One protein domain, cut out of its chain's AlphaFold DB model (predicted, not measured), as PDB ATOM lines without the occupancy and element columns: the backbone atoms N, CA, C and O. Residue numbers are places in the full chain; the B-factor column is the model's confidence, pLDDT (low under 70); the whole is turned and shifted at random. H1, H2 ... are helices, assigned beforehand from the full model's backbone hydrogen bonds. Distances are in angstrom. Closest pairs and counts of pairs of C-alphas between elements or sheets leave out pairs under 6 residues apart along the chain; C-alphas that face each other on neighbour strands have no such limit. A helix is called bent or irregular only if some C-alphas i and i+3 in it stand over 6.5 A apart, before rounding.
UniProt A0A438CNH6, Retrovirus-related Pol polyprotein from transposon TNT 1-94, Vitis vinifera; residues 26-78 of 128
ATOM      1  N   LEU A  26      46.332   4.047  48.483       75.06
ATOM      2  CA  LEU A  26      47.318   4.885  47.796       75.06
ATOM      3  C   LEU A  26      48.275   3.997  46.999       75.06
ATOM      4  O   LEU A  26      48.672   2.918  47.453       75.06
ATOM      5  N   TYR A  27      48.644   4.461  45.810       65.06
ATOM      6  CA  TYR A  27      49.609   3.777  44.958       65.06
ATOM      7  C   TYR A  27      50.954   3.629  45.695       65.06
ATOM      8  O   TYR A  27      51.414   4.570  46.336       65.06
ATOM      9  N   GLY A  28      51.565   2.441  45.647       70.44
ATOM     10  CA  GLY A  28      52.850   2.157  46.307       70.44
ATOM     11  C   GLY A  28      52.775   1.654  47.758       70.44
ATOM     12  O   GLY A  28      53.796   1.254  48.312       70.44
ATOM     13  N   LEU A  29      51.591   1.589  48.379       73.88
ATOM     14  CA  LEU A  29      51.426   0.907  49.669       73.88
ATOM     15  C   LEU A  29      51.471  -0.618  49.490       73.88
ATOM     16  O   LEU A  29      50.747  -1.172  48.667       73.88
ATOM     17  N   LYS A  30      52.215  -1.326  50.350       69.06
ATOM     18  CA  LYS A  30      52.267  -2.804  50.366       69.06
ATOM     19  C   LYS A  30      50.888  -3.461  50.568       69.06
ATOM     20  O   LYS A  30      50.674  -4.579  50.122       69.06
ATOM     21  N   GLN A  31      49.939  -2.767  51.205       67.25
ATOM     22  CA  GLN A  31      48.550  -3.229  51.336       67.25
ATOM     23  C   GLN A  31      47.695  -2.999  50.079       67.25
ATOM     24  O   GLN A  31      46.686  -3.680  49.904       67.25
ATOM     25  N   ALA A  32      48.084  -2.080  49.190       67.94
ATOM     26  CA  ALA A  32      47.348  -1.810  47.958       67.94
ATOM     27  C   ALA A  32      47.335  -3.035  47.035       67.94
ATOM     28  O   ALA A  32      46.300  -3.354  46.457       67.94
ATOM     29  N   SER A  33      48.452  -3.766  46.958       70.81
ATOM     30  CA  SER A  33      48.549  -4.987  46.150       70.81
ATOM     31  C   SER A  33      47.676  -6.123  46.693       70.81
ATOM     32  O   SER A  33      47.031  -6.813  45.910       70.81
ATOM     33  N   GLN A  34      47.579  -6.283  48.019       72.88
ATOM     34  CA  GLN A  34      46.703  -7.289  48.636       72.88
ATOM     35  C   GLN A  34      45.219  -6.980  48.401       72.88
ATOM     36  O   GLN A  34      44.448  -7.866  48.039       72.88
ATOM     37  N   GLN A  35      44.819  -5.715  48.567       75.44
ATOM     38  CA  GLN A  35      43.444  -5.280  48.304       75.44
ATOM     39  C   GLN A  35      43.085  -5.414  46.821       75.44
ATOM     40  O   GLN A  35      41.973  -5.820  46.490       75.44
ATOM     41  N   TRP A  36      44.031  -5.120  45.927       78.81
ATOM     42  CA  TRP A  36      43.852  -5.326  44.495       78.81
ATOM     43  C   TRP A  36      43.675  -6.808  44.152       78.81
ATOM     44  O   TRP A  36      42.720  -7.150  43.464       78.81
ATOM     45  N   PHE A  37      44.511  -7.694  44.701       77.44
ATOM     46  CA  PHE A  37      44.398  -9.137  44.471       77.44
ATOM     47  C   PHE A  37      43.074  -9.721  44.991       77.44
ATOM     48  O   PHE A  37      42.453 -10.536  44.312       77.44
ATOM     49  N   SER A  38      42.607  -9.276  46.163       77.06
ATOM     50  CA  SER A  38      41.313  -9.694  46.723       77.06
ATOM     51  C   SER A  38      40.136  -9.253  45.846       77.06
ATOM     52  O   SER A  38      39.248 -10.050  45.535       77.06
ATOM     53  N   LYS A  39      40.163  -8.004  45.360       79.69
ATOM     54  CA  LYS A  39      39.158  -7.501  44.412       79.69
ATOM     55  C   LYS A  39      39.209  -8.231  43.077       79.69
ATOM     56  O   LYS A  39      38.161  -8.567  42.544       79.69
ATOM     57  N   PHE A  40      40.407  -8.497  42.566       81.00
ATOM     58  CA  PHE A  40      40.609  -9.237  41.327       81.00
ATOM     59  C   PHE A  40      40.070 -10.666  41.443       81.00
ATOM     60  O   PHE A  40      39.266 -11.072  40.620       81.00
ATOM     61  N   SER A  41      40.414 -11.386  42.512       77.81
ATOM     62  CA  SER A  41      39.914 -12.748  42.754       77.81
ATOM     63  C   SER A  41      38.393 -12.786  42.903       77.81
ATOM     64  O   SER A  41      37.747 -13.680  42.373       77.81
ATOM     65  N   THR A  42      37.810 -11.795  43.586       80.12
ATOM     66  CA  THR A  42      36.348 -11.670  43.687       80.12
ATOM     67  C   THR A  42      35.715 -11.426  42.317       80.12
ATOM     68  O   THR A  42      34.732 -12.080  41.987       80.12
ATOM     69  N   ALA A  43      36.290 -10.536  41.504       79.06
ATOM     70  CA  ALA A  43      35.801 -10.259  40.155       79.06
ATOM     71  C   ALA A  43      35.898 -11.495  39.246       79.06
ATOM     72  O   ALA A  43      34.944 -11.793  38.542       79.06
ATOM     73  N   LEU A  44      36.992 -12.262  39.327       77.19
ATOM     74  CA  LEU A  44      37.166 -13.519  38.583       77.19
ATOM     75  C   LEU A  44      36.114 -14.588  38.916       77.19
ATOM     76  O   LEU A  44      35.889 -15.485  38.116       77.19
ATOM     77  N   LEU A  45      35.524 -14.540  40.113       76.00
ATOM     78  CA  LEU A  45      34.479 -15.477  40.534       76.00
ATOM     79  C   LEU A  45      33.064 -14.972  40.233       76.00
ATOM     80  O   LEU A  45      32.125 -15.761  40.276       76.00
ATOM     81  N   GLN A  46      32.902 -13.666  40.016       77.69
ATOM     82  CA  GLN A  46      31.605 -13.035  39.759       77.69
ATOM     83  C   GLN A  46      31.334 -12.828  38.271       77.69
ATOM     84  O   GLN A  46      30.175 -12.862  37.868       77.69
ATOM     85  N   GLU A  47      32.380 -12.601  37.482       77.69
ATOM     86  CA  GLU A  47      32.302 -12.360  36.043       77.69
ATOM     87  C   GLU A  47      32.724 -13.621  35.277       77.69
ATOM     88  O   GLU A  47      33.745 -14.231  35.598       77.69
ATOM     89  N   ASP A  48      31.966 -13.989  34.242       76.00
ATOM     90  CA  ASP A  48      32.234 -15.192  33.438       76.00
ATOM     91  C   ASP A  48      33.356 -14.985  32.400       76.00
ATOM     92  O   ASP A  48      34.105 -15.915  32.094       76.00
ATOM     93  N   ASP A  49      33.497 -13.765  31.864       82.81
ATOM     94  CA  ASP A  49      34.400 -13.456  30.752       82.81
ATOM     95  C   ASP A  49      35.514 -12.482  31.161       82.81
ATOM     96  O   ASP A  49      35.271 -11.380  31.656       82.81
ATOM     97  N   ILE A  50      36.767 -12.852  30.876       83.44
ATOM     98  CA  ILE A  50      37.950 -12.035  31.180       83.44
ATOM     99  C   ILE A  50      38.727 -11.764  29.897       83.44
ATOM    100  O   ILE A  50      39.070 -12.675  29.144       83.44
ATOM    101  N   ILE A  51      39.082 -10.498  29.680       85.69
ATOM    102  CA  ILE A  51      39.987 -10.104  28.601       85.69
ATOM    103  C   ILE A  51      41.376  -9.864  29.165       85.69
ATOM    104  O   ILE A  51      41.568  -9.049  30.065       85.69
ATOM    105  N   ILE A  52      42.363 -10.516  28.556       85.88
ATOM    106  CA  ILE A  52      43.774 -10.305  28.864       85.88
ATOM    107  C   ILE A  52      44.436  -9.627  27.661       85.88
ATOM    108  O   ILE A  52      44.416 -10.152  26.545       85.88
ATOM    109  N   ALA A  53      45.031  -8.457  27.892       87.44
ATOM    110  CA  ALA A  53      45.818  -7.724  26.907       87.44
ATOM    111  C   ALA A  53      47.290  -7.717  27.337       87.44
ATOM    112  O   ALA A  53      47.611  -7.296  28.444       87.44
ATOM    113  N   SER A  54      48.178  -8.182  26.459       87.06
ATOM    114  CA  SER A  54      49.627  -8.176  26.680       87.06
ATOM    115  C   SER A  54      50.357  -7.844  25.380       87.06
ATOM    116  O   SER A  54      49.894  -8.187  24.291       87.06
ATOM    117  N   ASN A  55      51.502  -7.178  25.503       87.25
ATOM    118  CA  ASN A  55      52.428  -6.900  24.407       87.25
ATOM    119  C   ASN A  55      53.421  -8.053  24.163       87.25
ATOM    120  O   ASN A  55      54.049  -8.092  23.106       87.25
ATOM    121  N   ASN A  56      53.548  -8.992  25.106       91.50
ATOM    122  CA  ASN A  56      54.424 -10.154  25.003       91.50
ATOM    123  C   ASN A  56      53.607 -11.453  25.067       91.50
ATOM    124  O   ASN A  56      52.908 -11.723  26.047       91.50
ATOM    125  N   LYS A  57      53.716 -12.270  24.014       87.06
ATOM    126  CA  LYS A  57      53.008 -13.553  23.903       87.06
ATOM    127  C   LYS A  57      53.499 -14.575  24.930       87.06
ATOM    128  O   LYS A  57      52.687 -15.294  25.489       87.06
ATOM    129  N   GLU A  58      54.792 -14.590  25.245       92.19
ATOM    130  CA  GLU A  58      55.346 -15.560  26.196       92.19
ATOM    131  C   GLU A  58      54.854 -15.315  27.626       92.19
ATOM    132  O   GLU A  58      54.531 -16.249  28.357       92.19
ATOM    133  N   GLU A  59      54.781 -14.048  28.038       89.62
ATOM    134  CA  GLU A  59      54.229 -13.681  29.346       89.62
ATOM    135  C   GLU A  59      52.725 -13.917  29.405       89.62
ATOM    136  O   GLU A  59      52.219 -14.356  30.437       89.62
ATOM    137  N   LEU A  60      52.023 -13.686  28.291       89.38
ATOM    138  CA  LEU A  60      50.603 -13.993  28.175       89.38
ATOM    139  C   LEU A  60      50.351 -15.486  28.399       89.38
ATOM    140  O   LEU A  60      49.474 -15.835  29.182       89.38
ATOM    141  N   ASP A  61      51.137 -16.356  27.771       89.62
ATOM    142  CA  ASP A  61      50.977 -17.805  27.902       89.62
ATOM    143  C   ASP A  61      51.336 -18.293  29.314       89.62
ATOM    144  O   ASP A  61      50.612 -19.104  29.892       89.62
ATOM    145  N   LYS A  62      52.382 -17.736  29.942       91.62
ATOM    146  CA  LYS A  62      52.694 -18.016  31.358       91.62
ATOM    147  C   LYS A  62      51.551 -17.605  32.282       91.62
ATOM    148  O   LYS A  62      51.201 -18.347  33.201       91.62
ATOM    149  N   LEU A  63      50.969 -16.430  32.044       89.69
ATOM    150  CA  LEU A  63      49.852 -15.920  32.830       89.69
ATOM    151  C   LEU A  63      48.594 -16.772  32.620       89.69
ATOM    152  O   LEU A  63      47.943 -17.112  33.603       89.69
ATOM    153  N   LYS A  64      48.304 -17.186  31.380       89.31
ATOM    154  CA  LYS A  64      47.225 -18.132  31.059       89.31
ATOM    155  C   LYS A  64      47.382 -19.446  31.817       89.31
ATOM    156  O   LYS A  64      46.448 -19.856  32.493       89.31
ATOM    157  N   CYS A  65      48.564 -20.063  31.778       89.38
ATOM    158  CA  CYS A  65      48.829 -21.306  32.508       89.38
ATOM    159  C   CYS A  65      48.689 -21.132  34.028       89.38
ATOM    160  O   CYS A  65      48.143 -21.994  34.708       89.38
ATOM    161  N   SER A  66      49.178 -20.017  34.580       89.00
ATOM    162  CA  SER A  66      49.041 -19.721  36.011       89.00
ATOM    163  C   SER A  66      47.575 -19.566  36.426       89.00
ATOM    164  O   SER A  66      47.164 -20.074  37.469       89.00
ATOM    165  N   LEU A  67      46.789 -18.889  35.588       86.75
ATOM    166  CA  LEU A  67      45.364 -18.685  35.792       86.75
ATOM    167  C   LEU A  67      44.591 -20.004  35.693       86.75
ATOM    168  O   LEU A  67      43.843 -20.290  36.619       86.75
ATOM    169  N   ASP A  68      44.834 -20.827  34.671       87.25
ATOM    170  CA  ASP A  68      44.149 -22.117  34.479       87.25
ATOM    171  C   ASP A  68      44.401 -23.108  35.633       87.25
ATOM    172  O   ASP A  68      43.514 -23.847  36.060       87.25
ATOM    173  N   ASN A  69      45.601 -23.060  36.224       87.19
ATOM    174  CA  ASN A  69      45.932 -23.863  37.402       87.19
ATOM    175  C   ASN A  69      45.134 -23.466  38.656       87.19
ATOM    176  O   ASN A  69      44.869 -24.320  39.503       87.19
ATOM    177  N   GLN A  70      44.799 -22.182  38.821       84.62
ATOM    178  CA  GLN A  70      44.104 -21.674  40.015       84.62
ATOM    179  C   GLN A  70      42.586 -21.617  39.831       84.62
ATOM    180  O   GLN A  70      41.827 -21.928  40.748       84.62
ATOM    181  N   PHE A  71      42.151 -21.234  38.639       78.12
ATOM    182  CA  PHE A  71      40.769 -21.055  38.239       78.12
ATOM    183  C   PHE A  71      40.642 -21.845  36.942       78.12
ATOM    184  O   PHE A  71      41.246 -21.455  35.957       78.12
ATOM    185  N   LYS A  72      39.938 -22.983  36.944       81.12
ATOM    186  CA  LYS A  72      39.759 -23.831  35.748       81.12
ATOM    187  C   LYS A  72      39.174 -22.993  34.606       81.12
ATOM    188  O   LYS A  72      37.958 -22.812  34.549       81.12
ATOM    189  N   LEU A  73      40.018 -22.462  33.730       82.69
ATOM    190  CA  LEU A  73      39.658 -21.418  32.780       82.69
ATOM    191  C   LEU A  73      39.719 -22.000  31.380       82.69
ATOM    192  O   LEU A  73      40.680 -22.646  30.976       82.69
ATOM    193  N   LYS A  74      38.676 -21.749  30.597       86.81
ATOM    194  CA  LYS A  74      38.644 -22.194  29.210       86.81
ATOM    195  C   LYS A  74      39.223 -21.108  28.312       86.81
ATOM    196  O   LYS A  74      38.639 -20.034  28.204       86.81
ATOM    197  N   ASP A  75      40.324 -21.396  27.619       86.38
ATOM    198  CA  ASP A  75      40.831 -20.481  26.590       86.38
ATOM    199  C   ASP A  75      39.905 -20.509  25.361       86.38
ATOM    200  O   ASP A  75      39.720 -21.542  24.713       86.38
ATOM    201  N   LEU A  76      39.308 -19.357  25.050       86.19
ATOM    202  CA  LEU A  76      38.466 -19.142  23.868       86.19
ATOM    203  C   LEU A  76      39.276 -18.647  22.655       86.19
ATOM    204  O   LEU A  76      38.733 -18.474  21.561       86.19
ATOM    205  N   GLY A  77      40.584 -18.447  22.828       87.88
ATOM    206  CA  GLY A  77      41.498 -17.960  21.811       87.88
ATOM    207  C   GLY A  77      41.455 -16.441  21.652       87.88
ATOM    208  O   GLY A  77      41.167 -15.682  22.577       87.88
ATOM    209  N   GLY A  78      41.805 -15.964  20.456       86.88
ATOM    210  CA  GLY A  78      41.825 -14.531  20.171       86.88
ATOM    211  C   GLY A  78      40.436 -13.901  20.293       86.88
ATOM    212  O   GLY A  78      39.481 -14.386  19.690       86.88
TER     213      GLY A  78
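This is residues 26 to 78 of the 128 residues of the protein "Retrovirus-related Pol polyprotein from transposon TNT 1-94" of Vitis vinifera (UniProt A0A438CNH6). Residues 26 to 40, of which 30 to 40 belong to the long helix H1, stick out as an arm, and the other 38 printed residues make a small body in which the link 47 to 56 runs out from the end of H1, H2 comes back, and the tail 71 to 78 folds back again. The printed part has 53 residues with two named helices, H1 then H2, and no named strand; the class is all helix. It is loose, with a radius of gyration of the C-alphas of 12.8 A, and spans 35 by 26 by 17 A.

Look first at residues 26 to 40, which stand free; 30 to 40 belong to H1, residues 30 to 46. H1 and H2, residues 57 to 70, are apart. In H2 every O i to N i+4 pair is within hydrogen-bond range; in H1, 12 of 13 are.

Find C-alpha 30 at (52.267, -2.804, 50.366); from there H1 runs 25.4 A to C-alpha 46. H1 is neither bent nor irregular, but only just: C-alphas 30 and 33 are 6.0 A apart. H2 runs 20.1 A from C-alpha 57 to C-alpha 70 at (44.104, -21.674, 40.015).

The C-alphas farthest apart, of Leu 29 and Leu 76, are 35.2 A apart. The printed part has no cut, and the link from H1 to H2 is short. Look for pLDDT under 70 at residue 27 and residues 30 to 32.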